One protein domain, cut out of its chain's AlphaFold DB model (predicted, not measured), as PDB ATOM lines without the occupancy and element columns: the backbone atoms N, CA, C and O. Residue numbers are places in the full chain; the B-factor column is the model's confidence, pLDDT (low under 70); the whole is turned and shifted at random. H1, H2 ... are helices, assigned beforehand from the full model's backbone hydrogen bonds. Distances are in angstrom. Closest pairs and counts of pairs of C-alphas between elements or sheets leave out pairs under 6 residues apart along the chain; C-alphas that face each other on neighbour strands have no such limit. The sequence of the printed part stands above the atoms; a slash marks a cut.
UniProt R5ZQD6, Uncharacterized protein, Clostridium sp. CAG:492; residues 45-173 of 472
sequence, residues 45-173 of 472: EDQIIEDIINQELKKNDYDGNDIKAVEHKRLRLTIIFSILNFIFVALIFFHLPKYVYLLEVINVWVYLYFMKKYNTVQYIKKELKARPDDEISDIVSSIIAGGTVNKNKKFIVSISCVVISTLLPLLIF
ATOM      1  N   GLU A  45       0.598  37.481 -52.536       78.00
ATOM      2  CA  GLU A  45       0.896  37.967 -51.177       78.00
ATOM      3  C   GLU A  45       2.329  37.608 -50.739       78.00
ATOM      4  O   GLU A  45       3.061  38.421 -50.179       78.00
ATOM      5  N   ASP A  46       2.783  36.406 -51.100       79.38
ATOM      6  CA  ASP A  46       4.146  35.948 -50.852       79.38
ATOM      7  C   ASP A  46       5.215  36.784 -51.583       79.38
ATOM      8  O   ASP A  46       6.296  36.973 -51.028       79.38
ATOM      9  N   GLN A  47       4.950  37.265 -52.800       80.62
ATOM     10  CA  GLN A  47       5.863  38.128 -53.564       80.62
ATOM     11  C   GLN A  47       5.896  39.550 -53.003       80.62
ATOM     12  O   GLN A  47       6.975  40.120 -52.879       80.62
ATOM     13  N   ILE A  48       4.744  40.081 -52.584       82.94
ATOM     14  CA  ILE A  48       4.654  41.396 -51.932       82.94
ATOM     15  C   ILE A  48       5.499  41.404 -50.651       82.94
ATOM     16  O   ILE A  48       6.310  42.303 -50.440       82.94
ATOM     17  N   ILE A  49       5.392  40.353 -49.833       82.69
ATOM     18  CA  ILE A  49       6.206  40.208 -48.618       82.69
ATOM     19  C   ILE A  49       7.709  40.114 -48.949       82.69
ATOM     20  O   ILE A  49       8.523  40.670 -48.214       82.69
ATOM     21  N   GLU A  50       8.116  39.434 -50.030       84.31
ATOM     22  CA  GLU A  50       9.538  39.404 -50.438       84.31
ATOM     23  C   GLU A  50      10.048  40.778 -50.844       84.31
ATOM     24  O   GLU A  50      11.149  41.151 -50.443       84.31
ATOM     25  N   ASP A  51       9.254  41.524 -51.604       84.44
ATOM     26  CA  ASP A  51       9.621  42.859 -52.059       84.44
ATOM     27  C   ASP A  51       9.801  43.818 -50.877       84.44
ATOM     28  O   ASP A  51      10.819  44.509 -50.814       84.44
ATOM     29  N   ILE A  52       8.896  43.782 -49.890       84.81
ATOM     30  CA  ILE A  52       9.005  44.584 -48.660       84.81
ATOM     31  C   ILE A  52      10.264  44.206 -47.869       84.81
ATOM     32  O   ILE A  52      11.035  45.079 -47.474       84.81
ATOM     33  N   ILE A  53      10.522  42.907 -47.673       85.00
ATOM     34  CA  ILE A  53      11.732  42.446 -46.974       85.00
ATOM     35  C   ILE A  53      12.993  42.927 -47.704       85.00
ATOM     36  O   ILE A  53      13.929  43.404 -47.067       85.00
ATOM     37  N   ASN A  54      13.035  42.817 -49.033       84.00
ATOM     38  CA  ASN A  54      14.182  43.247 -49.831       84.00
ATOM     39  C   ASN A  54      14.394  44.766 -49.775       84.00
ATOM     40  O   ASN A  54      15.540  45.220 -49.728       84.00
ATOM     41  N   GLN A  55      13.315  45.551 -49.759       85.44
ATOM     42  CA  GLN A  55      13.381  47.000 -49.574       85.44
ATOM     43  C   GLN A  55      13.939  47.366 -48.195       85.44
ATOM     44  O   GLN A  55      14.857  48.181 -48.115       85.44
ATOM     45  N   GLU A  56      13.453  46.732 -47.125       85.31
ATOM     46  CA  GLU A  56      13.938  46.984 -45.762       85.31
ATOM     47  C   GLU A  56      15.390  46.531 -45.564       85.31
ATOM     48  O   GLU A  56      16.181  47.241 -44.940       85.31
ATOM     49  N   LEU A  57      15.802  45.412 -46.167       83.50
ATOM     50  CA  LEU A  57      17.211  45.010 -46.207       83.50
ATOM     51  C   LEU A  57      18.074  46.088 -46.886       83.50
ATOM     52  O   LEU A  57      19.106  46.480 -46.345       83.50
ATOM     53  N   LYS A  58      17.639  46.614 -48.038       83.81
ATOM     54  CA  LYS A  58      18.360  47.670 -48.768       83.81
ATOM     55  C   LYS A  58      18.430  48.984 -47.979       83.81
ATOM     56  O   LYS A  58      19.452  49.658 -48.012       83.81
ATOM     57  N   LYS A  59      17.358  49.338 -47.266       86.50
ATOM     58  CA  LYS A  59      17.269  50.534 -46.413       86.50
ATOM     59  C   LYS A  59      18.205  50.465 -45.206       86.50
ATOM     60  O   LYS A  59      18.751  51.488 -44.811       86.50
ATOM     61  N   ASN A  60      18.430  49.267 -44.670       81.50
ATOM     62  CA  ASN A  60      19.379  49.008 -43.585       81.50
ATOM     63  C   ASN A  60      20.829  48.788 -44.074       81.50
ATOM     64  O   ASN A  60      21.635  48.212 -43.346       81.50
ATOM     65  N   ASP A  61      21.153  49.207 -45.303       75.69
ATOM     66  CA  ASP A  61      22.477  49.071 -45.934       75.69
ATOM     67  C   ASP A  61      23.037  47.634 -45.881       75.69
ATOM     68  O   ASP A  61      24.231  47.384 -45.700       75.69
ATOM     69  N   TYR A  62      22.145  46.644 -46.003       78.75
ATOM     70  CA  TYR A  62      22.531  45.241 -45.996       78.75
ATOM     71  C   TYR A  62      23.384  44.915 -47.228       78.75
ATOM     72  O   TYR A  62      22.902  44.841 -48.358       78.75
ATOM     73  N   ASP A  63      24.657  44.620 -46.988       68.00
ATOM     74  CA  ASP A  63      25.688  44.359 -48.001       68.00
ATOM     75  C   ASP A  63      25.625  42.950 -48.641       68.00
ATOM     76  O   ASP A  63      26.569  42.485 -49.302       68.00
ATOM     77  N   GLY A  64      24.534  42.218 -48.398       65.19
ATOM     78  CA  GLY A  64      24.349  40.849 -48.872       65.19
ATOM     79  C   GLY A  64      24.938  39.753 -47.969       65.19
ATOM     80  O   GLY A  64      24.909  38.586 -48.370       65.19
ATOM     81  N   ASN A  65      25.485  40.065 -46.786       63.94
ATOM     82  CA  ASN A  65      26.062  39.058 -45.878       63.94
ATOM     83  C   ASN A  65      25.005  38.259 -45.108       63.94
ATOM     84  O   ASN A  65      24.283  38.823 -44.300       63.94
ATOM     85  N   ASP A  66      24.981  36.928 -45.257       69.19
ATOM     86  CA  ASP A  66      24.057  36.079 -44.490       69.19
ATOM     87  C   ASP A  66      24.168  36.322 -42.967       69.19
ATOM     88  O   ASP A  66      25.255  36.429 -42.393       69.19
ATOM     89  N   ILE A  67      23.013  36.336 -42.312       73.38
ATOM     90  CA  ILE A  67      22.864  36.392 -40.854       73.38
ATOM     91  C   ILE A  67      23.258  35.064 -40.187       73.38
ATOM     92  O   ILE A  67      22.987  33.976 -40.714       73.38
ATOM     93  N   LYS A  68      23.837  35.137 -38.978       70.25
ATOM     94  CA  LYS A  68      24.392  33.980 -38.235       70.25
ATOM     95  C   LYS A  68      23.447  32.776 -38.132       70.25
ATOM     96  O   LYS A  68      23.873  31.631 -38.271       70.25
ATOM     97  N   ALA A  69      22.153  33.002 -37.896       69.12
ATOM     98  CA  ALA A  69      21.172  31.924 -37.730       69.12
ATOM     99  C   ALA A  69      20.908  31.135 -39.030       69.12
ATOM    100  O   ALA A  69      20.716  29.913 -39.000       69.12
ATOM    101  N   VAL A  70      20.909  31.821 -40.178       72.06
ATOM    102  CA  VAL A  70      20.781  31.198 -41.506       72.06
ATOM    103  C   VAL A  70      22.047  30.425 -41.838       72.06
ATOM    104  O   VAL A  70      21.973  29.290 -42.317       72.06
ATOM    105  N   GLU A  71      23.202  30.994 -41.507       70.69
ATOM    106  CA  GLU A  71      24.490  30.351 -41.720       70.69
ATOM    107  C   GLU A  71      24.649  29.074 -40.885       70.69
ATOM    108  O   GLU A  71      25.003  28.039 -41.439       70.69
ATOM    109  N   HIS A  72      24.300  29.078 -39.595       72.62
ATOM    110  CA  HIS A  72      24.360  27.866 -38.770       72.62
ATOM    111  C   HIS A  72      23.528  26.714 -39.349       72.62
ATOM    112  O   HIS A  72      23.943  25.554 -39.288       72.62
ATOM    113  N   LYS A  73      22.358  27.010 -39.932       74.94
ATOM    114  CA  LYS A  73      21.533  25.996 -40.609       74.94
ATOM    115  C   LYS A  73      22.172  25.514 -41.903       74.94
ATOM    116  O   LYS A  73      22.217  24.304 -42.121       74.94
ATOM    117  N   ARG A  74      22.682  26.433 -42.729       74.06
ATOM    118  CA  ARG A  74      23.421  26.103 -43.955       74.06
ATOM    119  C   ARG A  74      24.630  25.223 -43.647       74.06
ATOM    120  O   ARG A  74      24.741  24.155 -44.226       74.06
ATOM    121  N   LEU A  75      25.451  25.595 -42.665       74.19
ATOM    122  CA  LEU A  75      26.623  24.832 -42.238       74.19
ATOM    123  C   LEU A  75      26.248  23.424 -41.759       74.19
ATOM    124  O   LEU A  75      26.864  22.452 -42.188       74.19
ATOM    125  N   ARG A  76      25.211  23.286 -40.919       75.75
ATOM    126  CA  ARG A  76      24.715  21.964 -40.495       75.75
ATOM    127  C   ARG A  76      24.292  21.109 -41.690       75.75
ATOM    128  O   ARG A  76      24.645  19.937 -41.737       75.75
ATOM    129  N   LEU A  77      23.579  21.682 -42.660       75.06
ATOM    130  CA  LEU A  77      23.164  20.974 -43.877       75.06
ATOM    131  C   LEU A  77      24.350  20.594 -44.764       75.06
ATOM    132  O   LEU A  77      24.383  19.474 -45.257       75.06
ATOM    133  N   THR A  78      25.335  21.479 -44.929       75.19
ATOM    134  CA  THR A  78      26.572  21.188 -45.664       75.19
ATOM    135  C   THR A  78      27.348  20.050 -45.012       75.19
ATOM    136  O   THR A  78      27.799  19.152 -45.717       75.19
ATOM    137  N   ILE A  79      27.465  20.034 -43.680       74.69
ATOM    138  CA  ILE A  79      28.117  18.941 -42.941       74.69
ATOM    139  C   ILE A  79      27.344  17.633 -43.136       74.69
ATOM    140  O   ILE A  79      27.941  16.631 -43.520       74.69
ATOM    141  N   ILE A  80      26.020  17.643 -42.940       76.31
ATOM    142  CA  ILE A  80      25.168  16.460 -43.132       76.31
ATOM    143  C   ILE A  80      25.289  15.935 -44.565       76.31
ATOM    144  O   ILE A  80      25.498  14.742 -44.759       76.31
ATOM    145  N   PHE A  81      25.207  16.814 -45.566       78.38
ATOM    146  CA  PHE A  81      25.349  16.441 -46.968       78.38
ATOM    147  C   PHE A  81      26.737  15.876 -47.267       78.38
ATOM    148  O   PHE A  81      26.834  14.855 -47.930       78.38
ATOM    149  N   SER A  82      27.801  16.484 -46.739       74.38
ATOM    150  CA  SER A  82      29.173  16.001 -46.943       74.38
ATOM    151  C   SER A  82      29.376  14.610 -46.337       74.38
ATOM    152  O   SER A  82      29.980  13.752 -46.973       74.38
ATOM    153  N   ILE A  83      28.819  14.354 -45.145       73.44
ATOM    154  CA  ILE A  83      28.844  13.032 -44.498       73.44
ATOM    155  C   ILE A  83      28.029  12.018 -45.308       73.44
ATOM    156  O   ILE A  83      28.514  10.925 -45.583       73.44
ATOM    157  N   LEU A  84      26.807  12.372 -45.718       74.56
ATOM    158  CA  LEU A  84      25.958  11.494 -46.526       74.56
ATOM    159  C   LEU A  84      26.588  11.192 -47.884       74.56
ATOM    160  O   LEU A  84      26.518  10.051 -48.325       74.56
ATOM    161  N   ASN A  85      27.224  12.177 -48.519       74.12
ATOM    162  CA  ASN A  85      27.918  11.995 -49.786       74.12
ATOM    163  C   ASN A  85      29.145  11.099 -49.608       74.12
ATOM    164  O   ASN A  85      29.324  10.172 -50.382       74.12
ATOM    165  N   PHE A  86      29.928  11.285 -48.540       72.81
ATOM    166  CA  PHE A  86      31.029  10.381 -48.208       72.81
ATOM    167  C   PHE A  86      30.548   8.939 -47.986       72.81
ATOM    168  O   PHE A  86      31.113   8.011 -48.557       72.81
ATOM    169  N   ILE A  87      29.473   8.741 -47.211       69.75
ATOM    170  CA  ILE A  87      28.869   7.418 -46.984       69.75
ATOM    171  C   ILE A  87      28.351   6.831 -48.300       69.75
ATOM    172  O   ILE A  87      28.543   5.655 -48.570       69.75
ATOM    173  N   PHE A  88      27.692   7.632 -49.127       70.50
ATOM    174  CA  PHE A  88      27.130   7.212 -50.403       70.50
ATOM    175  C   PHE A  88      28.203   6.805 -51.412       70.50
ATOM    176  O   PHE A  88      28.092   5.745 -52.025       70.50
ATOM    177  N   VAL A  89      29.251   7.619 -51.533       65.38
ATOM    178  CA  VAL A  89      30.464   7.306 -52.281       65.38
ATOM    179  C   VAL A  89      31.018   5.986 -51.748       65.38
ATOM    180  O   VAL A  89      31.057   5.012 -52.492       65.38
ATOM    181  N   ALA A  90      31.279   5.873 -50.445       62.66
ATOM    182  CA  ALA A  90      31.751   4.628 -49.847       62.66
ATOM    183  C   ALA A  90      30.845   3.421 -50.174       62.66
ATOM    184  O   ALA A  90      31.359   2.371 -50.531       62.66
ATOM    185  N   LEU A  91      29.514   3.562 -50.133       60.78
ATOM    186  CA  LEU A  91      28.549   2.479 -50.363       60.78
ATOM    187  C   LEU A  91      28.409   2.047 -51.834       60.78
ATOM    188  O   LEU A  91      28.236   0.860 -52.104       60.78
ATOM    189  N   ILE A  92      28.444   2.972 -52.799       58.16
ATOM    190  CA  ILE A  92      28.250   2.649 -54.230       58.16
ATOM    191  C   ILE A  92      29.533   2.123 -54.862       58.16
ATOM    192  O   ILE A  92      29.483   1.270 -55.759       58.16
ATOM    193  N   PHE A  93      30.677   2.571 -54.354       52.69
ATOM    194  CA  PHE A  93      31.978   2.062 -54.758       52.69
ATOM    195  C   PHE A  93      32.136   0.545 -54.525       52.69
ATOM    196  O   PHE A  93      32.966  -0.076 -55.185       52.69
ATOM    197  N   PHE A  94      31.288  -0.082 -53.698       52.59
ATOM    198  CA  PHE A  94      31.258  -1.539 -53.544       52.59
ATOM    199  C   PHE A  94      30.635  -2.298 -54.728       52.59
ATOM    200  O   PHE A  94      30.892  -3.495 -54.847       52.59
ATOM    201  N   HIS A  95      29.851  -1.662 -55.616       51.72
ATOM    202  CA  HIS A  95      29.107  -2.409 -56.645       51.72
ATOM    203  C   HIS A  95      29.062  -1.810 -58.069       51.72
ATOM    204  O   HIS A  95      28.913  -2.600 -59.002       51.72
ATOM    205  N   LEU A  96      29.171  -0.488 -58.309       55.34
ATOM    206  CA  LEU A  96      28.842   0.089 -59.641       55.34
ATOM    207  C   LEU A  96      29.568   1.421 -60.003       55.34
ATOM    208  O   LEU A  96      28.942   2.481 -59.975       55.34
ATOM    209  N   PRO A  97      30.836   1.409 -60.463       52.25
ATOM    210  CA  PRO A  97      31.651   2.626 -60.629       52.25
ATOM    211  C   PRO A  97      31.151   3.627 -61.689       52.25
ATOM    212  O   PRO A  97      31.250   4.833 -61.489       52.25
ATOM    213  N   LYS A  98      30.562   3.179 -62.808       55.09
ATOM    214  CA  LYS A  98      30.087   4.102 -63.867       55.09
ATOM    215  C   LYS A  98      28.856   4.914 -63.467       55.09
ATOM    216  O   LYS A  98      28.665   6.022 -63.957       55.09
ATOM    217  N   TYR A  99      28.027   4.367 -62.585       58.03
ATOM    218  CA  TYR A  99      26.813   5.035 -62.133       58.03
ATOM    219  C   TYR A  99      27.098   6.025 -60.998       58.03
ATOM    220  O   TYR A  99      26.274   6.906 -60.781       58.03
ATOM    221  N   VAL A 100      28.272   5.942 -60.346       60.59
ATOM    222  CA  VAL A 100      28.714   6.864 -59.282       60.59
ATOM    223  C   VAL A 100      28.734   8.306 -59.778       60.59
ATOM    224  O   VAL A 100      28.090   9.150 -59.172       60.59
ATOM    225  N   TYR A 101      29.386   8.583 -60.912       58.91
ATOM    226  CA  TYR A 101      29.541   9.955 -61.410       58.91
ATOM    227  C   TYR A 101      28.207  10.617 -61.777       58.91
ATOM    228  O   TYR A 101      27.984  11.786 -61.475       58.91
ATOM    229  N   LEU A 102      27.282   9.867 -62.388       64.19
ATOM    230  CA  LEU A 102      25.949  10.387 -62.709       64.19
ATOM    231  C   LEU A 102      25.140  10.667 -61.431       64.19
ATOM    232  O   LEU A 102      24.443  11.678 -61.343       64.19
ATOM    233  N   LEU A 103      25.255   9.792 -60.430       63.75
ATOM    234  CA  LEU A 103      24.583   9.952 -59.143       63.75
ATOM    235  C   LEU A 103      25.199  11.083 -58.304       63.75
ATOM    236  O   LEU A 103      24.462  11.775 -57.608       63.75
ATOM    237  N   GLU A 104      26.507  11.330 -58.410       67.62
ATOM    238  CA  GLU A 104      27.181  12.482 -57.799       67.62
ATOM    239  C   GLU A 104      26.667  13.805 -58.368       67.62
ATOM    240  O   GLU A 104      26.346  14.710 -57.600       67.62
ATOM    241  N   VAL A 105      26.505  13.912 -59.693       68.19
ATOM    242  CA  VAL A 105      25.926  15.112 -60.325       68.19
ATOM    243  C   VAL A 105      24.508  15.374 -59.804       68.19
ATOM    244  O   VAL A 105      24.177  16.508 -59.451       68.19
ATOM    245  N   ILE A 106      23.687  14.325 -59.686       70.12
ATOM    246  CA  ILE A 106      22.338  14.424 -59.112       70.12
ATOM    247  C   ILE A 106      22.401  14.837 -57.631       70.12
ATOM    248  O   ILE A 106      21.656  15.723 -57.216       70.12
ATOM    249  N   ASN A 107      23.314  14.265 -56.839       71.62
ATOM    250  CA  ASN A 107      23.497  14.612 -55.426       71.62
ATOM    251  C   ASN A 107      23.892  16.081 -55.236       71.62
ATOM    252  O   ASN A 107      23.306  16.771 -54.399       71.62
ATOM    253  N   VAL A 108      24.852  16.582 -56.021       72.56
ATOM    254  CA  VAL A 108      25.265  17.994 -55.992       72.56
ATOM    255  C   VAL A 108      24.088  18.898 -56.354       72.56
ATOM    256  O   VAL A 108      23.849  19.898 -55.675       72.56
ATOM    257  N   TRP A 109      23.302  18.530 -57.367       76.69
ATOM    258  CA  TRP A 109      22.112  19.288 -57.750       76.69
ATOM    259  C   TRP A 109      21.062  19.337 -56.629       76.69
ATOM    260  O   TRP A 109      20.551  20.413 -56.310       76.69
ATOM    261  N   VAL A 110      20.797  18.207 -55.962       75.81
ATOM    262  CA  VAL A 110      19.890  18.133 -54.803       75.81
ATOM    263  C   VAL A 110      20.388  19.016 -53.656       75.81
ATOM    264  O   VAL A 110      19.603  19.774 -53.083       75.81
ATOM    265  N   TYR A 111      21.686  18.990 -53.345       78.81
ATOM    266  CA  TYR A 111      22.274  19.877 -52.339       78.81
ATOM    267  C   TYR A 111      22.061  21.356 -52.673       78.81
ATOM    268  O   TYR A 111      21.559  22.110 -51.836       78.81
ATOM    269  N   LEU A 112      22.380  21.765 -53.906       73.00
ATOM    270  CA  LEU A 112      22.191  23.145 -54.361       73.00
ATOM    271  C   LEU A 112      20.718  23.570 -54.276       73.00
ATOM    272  O   LEU A 112      20.418  24.681 -53.828       73.00
ATOM    273  N   TYR A 113      19.794  22.673 -54.627       79.94
ATOM    274  CA  TYR A 113      18.356  22.902 -54.503       79.94
ATOM    275  C   TYR A 113      17.928  23.144 -53.046       79.94
ATOM    276  O   TYR A 113      17.258  24.139 -52.755       79.94
ATOM    277  N   PHE A 114      18.355  22.295 -52.103       73.62
ATOM    278  CA  PHE A 114      18.037  22.482 -50.683       73.62
ATOM    279  C   PHE A 114      18.662  23.756 -50.111       73.62
ATOM    280  O   PHE A 114      18.003  24.464 -49.348       73.62
ATOM    281  N   MET A 115      19.888  24.103 -50.508       71.19
ATOM    282  CA  MET A 115      20.565  25.319 -50.044       71.19
ATOM    283  C   MET A 115      19.826  26.600 -50.449       71.19
ATOM    284  O   MET A 115      19.774  27.549 -49.660       71.19
ATOM    285  N   LYS A 116      19.166  26.612 -51.618       71.31
ATOM    286  CA  LYS A 116      18.354  27.750 -52.089       71.31
ATOM    287  C   LYS A 116      17.191  28.087 -51.142       71.31
ATOM    288  O   LYS A 116      16.807  29.251 -51.040       71.31
ATOM    289  N   LYS A 117      16.672  27.095 -50.407       72.00
ATOM    290  CA  LYS A 117      15.549  27.240 -49.463       72.00
ATOM    291  C   LYS A 117      15.913  27.990 -48.177       72.00
ATOM    292  O   LYS A 117      15.035  28.542 -47.520       72.00
ATOM    293  N   TYR A 118      17.188  28.012 -47.802       72.00
ATOM    294  CA  TYR A 118      17.656  28.627 -46.561       72.00
ATOM    295  C   TYR A 118      18.360  29.941 -46.874       72.00
ATOM    296  O   TYR A 118      19.579  29.994 -46.817       72.00
ATOM    297  N   ASN A 119      17.623  30.981 -47.260       76.62
ATOM    298  CA  ASN A 119      18.166  32.322 -47.503       76.62
ATOM    299  C   ASN A 119      17.615  33.340 -46.487       76.62
ATOM    300  O   ASN A 119      16.645  33.048 -45.783       76.62
ATOM    301  N   THR A 120      18.253  34.511 -46.394       79.69
ATOM    302  CA  THR A 120      17.898  35.575 -45.438       79.69
ATOM    303  C   THR A 120      16.429  35.981 -45.544       79.69
ATOM    304  O   THR A 120      15.744  36.032 -44.529       79.69
ATOM    305  N   VAL A 121      15.906  36.148 -46.761       80.25
ATOM    306  CA  VAL A 121      14.502  36.520 -47.007       80.25
ATOM    307  C   VAL A 121      13.535  35.458 -46.476       80.25
ATOM    308  O   VAL A 121      12.591  35.771 -45.760       80.25
ATOM    309  N   GLN A 122      13.793  34.179 -46.748       80.88
ATOM    310  CA  GLN A 122      12.967  33.064 -46.274       80.88
ATOM    311  C   GLN A 122      13.051  32.870 -44.754       80.88
ATOM    312  O   GLN A 122      12.092  32.416 -44.127       80.88
ATOM    313  N   TYR A 123      14.187  33.209 -44.145       81.56
ATOM    314  CA  TYR A 123      14.313  33.233 -42.693       81.56
ATOM    315  C   TYR A 123      13.500  34.369 -42.076       81.56
ATOM    316  O   TYR A 123      12.717  34.103 -41.169       81.56
ATOM    317  N   ILE A 124      13.614  35.584 -42.618       82.50
ATOM    318  CA  ILE A 124      12.822  36.738 -42.182       82.50
ATOM    319  C   ILE A 124      11.332  36.420 -42.330       82.50
ATOM    320  O   ILE A 124      10.606  36.523 -41.352       82.50
ATOM    321  N   LYS A 125      10.888  35.864 -43.466       84.50
ATOM    322  CA  LYS A 125       9.511  35.364 -43.647       84.50
ATOM    323  C   LYS A 125       9.048  34.397 -42.554       84.50
ATOM    324  O   LYS A 125       7.861  34.350 -42.235       84.50
ATOM    325  N   LYS A 126       9.946  33.569 -42.014       84.56
ATOM    326  CA  LYS A 126       9.619  32.656 -40.914       84.56
ATOM    327  C   LYS A 126       9.501  33.398 -39.578       84.56
ATOM    328  O   LYS A 126       8.612  33.052 -38.808       84.56
ATOM    329  N   GLU A 127      10.364  34.375 -39.318       83.81
ATOM    330  CA  GLU A 127      10.296  35.219 -38.116       83.81
ATOM    331  C   GLU A 127       9.054  36.123 -38.130       83.81
ATOM    332  O   GLU A 127       8.361  36.176 -37.122       83.81
ATOM    333  N   LEU A 128       8.678  36.692 -39.286       85.75
ATOM    334  CA  LEU A 128       7.417  37.430 -39.468       85.75
ATOM    335  C   LEU A 128       6.199  36.580 -39.071       85.75
ATOM    336  O   LEU A 128       5.298  37.037 -38.382       85.75
ATOM    337  N   LYS A 129       6.188  35.296 -39.449       85.69
ATOM    338  CA  LYS A 129       5.113  34.369 -39.054       85.69
ATOM    339  C   LYS A 129       5.117  34.028 -37.565       85.69
ATOM    340  O   LYS A 129       4.087  33.612 -37.048       85.69
ATOM    341  N   ALA A 130       6.270  34.114 -36.905       84.81
ATOM    342  CA  ALA A 130       6.404  33.840 -35.478       84.81
ATOM    343  C   ALA A 130       6.072  35.066 -34.612       84.81
ATOM    344  O   ALA A 130       5.794  34.897 -33.427       84.81
ATOM    345  N   ARG A 131       6.099  36.266 -35.202       84.94
ATOM    346  CA  ARG A 131       5.821  37.553 -34.559       84.94
ATOM    347  C   ARG A 131       4.861  38.372 -35.434       84.94
ATOM    348  O   ARG A 131       5.291  39.318 -36.083       84.94
ATOM    349  N   PRO A 132       3.583  37.968 -35.521       82.69
ATOM    350  CA  PRO A 132       2.621  38.594 -36.426       82.69
ATOM    351  C   PRO A 132       2.262  40.036 -36.039       82.69
ATOM    352  O   PRO A 132       1.773  40.772 -36.890       82.69
ATOM    353  N   ASP A 133       2.500  40.416 -34.780       86.56
ATOM    354  CA  ASP A 133       2.139  41.722 -34.217       86.56
ATOM    355  C   ASP A 133       3.282  42.757 -34.289       86.56
ATOM    356  O   ASP A 133       3.057  43.938 -34.038       86.56
ATOM    357  N   ASP A 134       4.500  42.324 -34.631       85.62
ATOM    358  CA  ASP A 134       5.685  43.182 -34.740       85.62
ATOM    359  C   ASP A 134       5.787  43.779 -36.160       85.62
ATOM    360  O   ASP A 134       5.490  43.111 -37.158       85.62
ATOM    361  N   GLU A 135       6.281  45.015 -36.286       87.94
ATOM    362  CA  GLU A 135       6.532  45.611 -37.601       87.94
ATOM    363  C   GLU A 135       7.671  44.893 -38.351       87.94
ATOM    364  O   GLU A 135       8.689  44.483 -37.782       87.94
ATOM    365  N   ILE A 136       7.535  44.777 -39.678       83.69
ATOM    366  CA  ILE A 136       8.540  44.131 -40.543       83.69
ATOM    367  C   ILE A 136       9.910  44.827 -40.414       83.69
ATOM    368  O   ILE A 136      10.943  44.154 -40.393       83.69
ATOM    369  N   SER A 137       9.916  46.157 -40.294       84.06
ATOM    370  CA  SER A 137      11.093  47.015 -40.080       84.06
ATOM    371  C   SER A 137      11.877  46.631 -38.819       84.06
ATOM    372  O   SER A 137      13.099  46.458 -38.880       84.06
ATOM    373  N   ASP A 138      11.187  46.432 -37.695       84.81
ATOM    374  CA  ASP A 138      11.781  46.079 -36.401       84.81
ATOM    375  C   ASP A 138      12.361  44.660 -36.414       84.81
ATOM    376  O   ASP A 138      13.465  44.400 -35.913       84.81
ATOM    377  N   ILE A 139      11.660  43.727 -37.062       84.25
ATOM    378  CA  ILE A 139      12.134  42.353 -37.238       84.25
ATOM    379  C   ILE A 139      13.399  42.327 -38.103       84.25
ATOM    380  O   ILE A 139      14.388  41.700 -37.720       84.25
ATOM    381  N   VAL A 140      13.413  43.021 -39.244       83.38
ATOM    382  CA  VAL A 140      14.594  43.088 -40.122       83.38
ATOM    383  C   VAL A 140      15.780  43.726 -39.391       83.38
ATOM    384  O   VAL A 140      16.875  43.158 -39.392       83.38
ATOM    385  N   SER A 141      15.557  44.846 -38.701       82.50
ATOM    386  CA  SER A 141      16.602  45.584 -37.978       82.50
ATOM    387  C   SER A 141      17.205  44.765 -36.833       82.50
ATOM    388  O   SER A 141      18.428  44.668 -36.709       82.50
ATOM    389  N   SER A 142      16.368  44.102 -36.029       82.12
ATOM    390  CA  SER A 142      16.829  43.241 -34.930       82.12
ATOM    391  C   SER A 142      17.626  42.026 -35.423       82.12
ATOM    392  O   SER A 142      18.623  41.635 -34.810       82.12
ATOM    393  N   ILE A 143      17.238  41.457 -36.568       80.50
ATOM    394  CA  ILE A 143      17.935  40.339 -37.210       80.50
ATOM    395  C   ILE A 143      19.316  40.762 -37.738       80.50
ATOM    396  O   ILE A 143      20.282  40.012 -37.569       80.50
ATOM    397  N   ILE A 144      19.431  41.954 -38.333       78.00
ATOM    398  CA  ILE A 144      20.715  42.515 -38.790       78.00
ATOM    399  C   ILE A 144      21.620  42.829 -37.588       78.00
ATOM    400  O   ILE A 144      22.799  42.462 -37.591       78.00
ATOM    401  N   ALA A 145      21.064  43.422 -36.526       75.69
ATOM    402  CA  ALA A 145      21.786  43.755 -35.297       75.69
ATOM    403  C   ALA A 145      22.344  42.519 -34.560       75.69
ATOM    404  O   ALA A 145      23.387  42.602 -33.910       75.69
ATOM    405  N   GLY A 146      21.715  41.345 -34.717       69.06
ATOM    406  CA  GLY A 146      22.220  40.054 -34.219       69.06
ATOM    407  C   GLY A 146      23.573  39.610 -34.818       69.06
ATOM    408  O   GLY A 146      24.232  38.695 -34.298       69.06
ATOM    409  N   GLY A 147      24.029  40.290 -35.875       64.56
ATOM    410  CA  GLY A 147      25.389  40.247 -36.402       64.56
ATOM    411  C   GLY A 147      25.510  39.576 -37.772       64.56
ATOM    412  O   GLY A 147      24.917  38.528 -38.038       64.56
ATOM    413  N   THR A 148      26.361  40.161 -38.614       61.75
ATOM    414  CA  THR A 148      26.752  39.658 -39.937       61.75
ATOM    415  C   THR A 148      27.993  38.769 -39.846       61.75
ATOM    416  O   THR A 148      28.762  38.826 -38.881       61.75
ATOM    417  N   VAL A 149      28.181  37.896 -40.838       59.91
ATOM    418  CA  VAL A 149      29.301  36.944 -40.860       59.91
ATOM    419  C   VAL A 149      30.358  37.354 -41.886       59.91
ATOM    420  O   VAL A 149      30.044  37.821 -42.978       59.91
ATOM    421  N   ASN A 150      31.632  37.132 -41.548       62.03
ATOM    422  CA  ASN A 150      32.785  37.388 -42.411       62.03
ATOM    423  C   ASN A 150      32.787  36.493 -43.677       62.03
ATOM    424  O   ASN A 150      33.023  35.282 -43.599       62.03
ATOM    425  N   LYS A 151      32.611  37.118 -44.853       56.38
ATOM    426  CA  LYS A 151      32.590  36.496 -46.196       56.38
ATOM    427  C   LYS A 151      33.799  35.593 -46.512       56.38
ATOM    428  O   LYS A 151      33.623  34.568 -47.169       56.38
ATOM    429  N   ASN A 152      35.003  35.913 -46.028       55.59
ATOM    430  CA  ASN A 152      36.220  35.168 -46.390       55.59
ATOM    431  C   ASN A 152      36.348  33.834 -45.644       55.59
ATOM    432  O   ASN A 152      36.768  32.835 -46.224       55.59
ATOM    433  N   LYS A 153      35.916  33.777 -44.378       58.16
ATOM    434  CA  LYS A 153      35.897  32.524 -43.599       58.16
ATOM    435  C   LYS A 153      34.851  31.532 -44.148       58.16
ATOM    436  O   LYS A 153      35.055  30.323 -44.086       58.16
ATOM    437  N   LYS A 154      33.776  32.062 -44.749       57.03
ATOM    438  CA  LYS A 154      32.626  31.364 -45.357       57.03
ATOM    439  C   LYS A 154      32.959  30.612 -46.652       57.03
ATOM    440  O   LYS A 154      32.584  29.451 -46.794       57.03
ATOM    441  N   PHE A 155      33.658  31.255 -47.591       57.25
ATOM    442  CA  PHE A 155      34.014  30.633 -48.877       57.25
ATOM    443  C   PHE A 155      34.937  29.424 -48.681       57.25
ATOM    444  O   PHE A 155      34.740  28.379 -49.299       57.25
ATOM    445  N   ILE A 156      35.885  29.546 -47.751       59.59
ATOM    446  CA  ILE A 156      36.881  28.513 -47.473       59.59
ATOM    447  C   ILE A 156      36.214  27.258 -46.894       59.59
ATOM    448  O   ILE A 156      36.399  26.183 -47.444       59.59
ATOM    449  N   VAL A 157      35.372  27.367 -45.857       64.06
ATOM    450  CA  VAL A 157      34.789  26.182 -45.190       64.06
ATOM    451  C   VAL A 157      33.861  25.379 -46.110       64.06
ATOM    452  O   VAL A 157      33.963  24.154 -46.161       64.06
ATOM    453  N   SER A 158      32.972  26.032 -46.866       62.09
ATOM    454  CA  SER A 158      32.034  25.317 -47.746       62.09
ATOM    455  C   SER A 158      32.726  24.656 -48.936       62.09
ATOM    456  O   SER A 158      32.380  23.526 -49.281       62.09
ATOM    457  N   ILE A 159      33.720  25.322 -49.534       65.00
ATOM    458  CA  ILE A 159      34.526  24.719 -50.600       65.00
ATOM    459  C   ILE A 159      35.348  23.580 -50.032       65.00
ATOM    460  O   ILE A 159      35.310  22.498 -50.599       65.00
ATOM    461  N   SER A 160      36.009  23.767 -48.888       65.44
ATOM    462  CA  SER A 160      36.769  22.701 -48.244       65.44
ATOM    463  C   SER A 160      35.908  21.467 -47.985       65.44
ATOM    464  O   SER A 160      36.347  20.380 -48.317       65.44
ATOM    465  N   CYS A 161      34.670  21.581 -47.494       67.12
ATOM    466  CA  CYS A 161      33.815  20.405 -47.275       67.12
ATOM    467  C   CYS A 161      33.433  19.671 -48.575       67.12
ATOM    468  O   CYS A 161      33.494  18.441 -48.631       67.12
ATOM    469  N   VAL A 162      33.072  20.399 -49.637       67.88
ATOM    470  CA  VAL A 162      32.700  19.790 -50.929       67.88
ATOM    471  C   VAL A 162      33.925  19.206 -51.636       67.88
ATOM    472  O   VAL A 162      33.882  18.071 -52.100       67.88
ATOM    473  N   VAL A 163      35.034  19.945 -51.660       68.25
ATOM    474  CA  VAL A 163      36.326  19.512 -52.208       68.25
ATOM    475  C   VAL A 163      36.821  18.290 -51.447       68.25
ATOM    476  O   VAL A 163      37.128  17.292 -52.074       68.25
ATOM    477  N   ILE A 164      36.820  18.297 -50.113       68.19
ATOM    478  CA  ILE A 164      37.248  17.138 -49.318       68.19
ATOM    479  C   ILE A 164      36.316  15.947 -49.570       68.19
ATOM    480  O   ILE A 164      36.804  14.859 -49.832       68.19
ATOM    481  N   SER A 165      34.992  16.122 -49.561       66.88
ATOM    482  CA  SER A 165      34.069  14.989 -49.760       66.88
ATOM    483  C   SER A 165      34.106  14.372 -51.164       66.88
ATOM    484  O   SER A 165      33.718  13.218 -51.304       66.88
ATOM    485  N   THR A 166      34.587  15.099 -52.180       66.06
ATOM    486  CA  THR A 166      34.684  14.609 -53.570       66.06
ATOM    487  C   THR A 166      36.106  14.195 -53.953       66.06
ATOM    488  O   THR A 166      36.315  13.100 -54.470       66.06
ATOM    489  N   LEU A 167      37.113  15.022 -53.655       68.19
ATOM    490  CA  LEU A 167      38.510  14.750 -53.991       68.19
ATOM    491  C   LEU A 167      39.175  13.767 -53.037       68.19
ATOM    492  O   LEU A 167      40.039  13.032 -53.494       68.19
ATOM    493  N   LEU A 168      38.814  13.718 -51.748       67.81
ATOM    494  CA  LEU A 168      39.460  12.787 -50.814       67.81
ATOM    495  C   LEU A 168      39.190  11.322 -51.189       67.81
ATOM    496  O   LEU A 168      40.160  10.573 -51.240       67.81
ATOM    497  N   PRO A 169      37.953  10.897 -51.523       65.00
ATOM    498  CA  PRO A 169      37.737   9.565 -52.079       65.00
ATOM    499  C   PRO A 169      38.550   9.345 -53.359       65.00
ATOM    500  O   PRO A 169      39.279   8.366 -53.450       65.00
ATOM    501  N   LEU A 170      38.515  10.287 -54.311       63.44
ATOM    502  CA  LEU A 170      39.296  10.178 -55.548       63.44
ATOM    503  C   LEU A 170      40.797   9.998 -55.277       63.44
ATOM    504  O   LEU A 170      41.396   9.148 -55.917       63.44
ATOM    505  N   LEU A 171      41.370  10.742 -54.319       63.41
ATOM    506  CA  LEU A 171      42.773  10.693 -53.883       63.41
ATOM    507  C   LEU A 171      43.131   9.391 -53.156       63.41
ATOM    508  O   LEU A 171      44.162   8.792 -53.457       63.41
ATOM    509  N   ILE A 172      42.286   8.944 -52.219       60.59
ATOM    510  CA  ILE A 172      42.468   7.676 -51.487       60.59
ATOM    511  C   ILE A 172      42.479   6.497 -52.465       60.59
ATOM    512  O   ILE A 172      43.226   5.541 -52.272       60.59
ATOM    513  N   PHE A 173      41.698   6.594 -53.540       55.47
ATOM    514  CA  PHE A 173      41.537   5.544 -54.536       55.47
ATOM    515  C   PHE A 173      42.319   5.817 -55.835       55.47
ATOM    516  O   PHE A 173      41.958   5.279 -56.873       55.47
TER     517      PHE A 173
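AT A GLANCE: This is residues 45 to 173 of the 472 residues of an uncharacterized protein of Clostridium sp. CAG:492 (UniProt R5ZQD6). Three long helices, H2, H3 and H6, run side by side as a loose shaft, with H2 touching the other two, and three shorter helices, H1, H4 and H5, cross one another in a small head at one end. The printed part has 129 residues with six named helices, H1 to H6 in order, and no named strand; the class is all helix. The whole is loose, with a radius of gyration of the C-alphas of 18.6 A, and elongated, spanning 56 by 31 by 20 A.

IN THESE COORDINATES: H1, residues 45 to 59, begins at C-alpha 45 (0.896, 37.967, -51.177) and is 21.2 A long. H2, residues 68 to 92, is the longest, 35.4 A. H3, residues 97 to 116, measures 29.7 A. H4 is residues 120 to 130, 15.3 A, and H5 residues 136 to 145, 14.3 A. H6, residues 151 to 172, measures 30.9 A, has a kink of 38 degrees near residue 166, and ends at C-alpha 172 (42.468, 7.676, -51.487).

HOW THE PARTS SIT: H1 touches H4 with residues 49 to 54 alone, closest at the C-alphas of Ile 53 and Val 121, 6.5 A, at a steep tilt of 65 degrees. H1 touches H5 with residues 53 to 57 alone, closest at the C-alphas of Glu 56 and Ser 137, 6.4 A. H2 and H3 form a helical hairpin, opposite ways at a shallow tilt of 12 degrees, closest at the C-alphas of Ile 92 and Val 100, 6.6 A. H2 touches H6, the same way at a shallow tilt of 6 degrees, closest at the C-alphas of Phe 86 and Ser 165, 5.7 A. H3 and H6 are apart. H4 touches H5, closest at the C-alphas of Leu 128 and Ile 136, 6.9 A. Each O i to N i+4 pair is within hydrogen-bond range in H1, H2, H4 and H5; H3 has 14 of 16, H6 15 of 18.

THE WHOLE: The two C-alphas farthest apart, those of Asp 133 and Phe 173, are 57.2 A apart. The printed part has no cut and no long link. Mean pLDDT of the printed part is 72.4; residues 63 to 66, 69, 87, 89 to 105 and 146 to 173 are under 70.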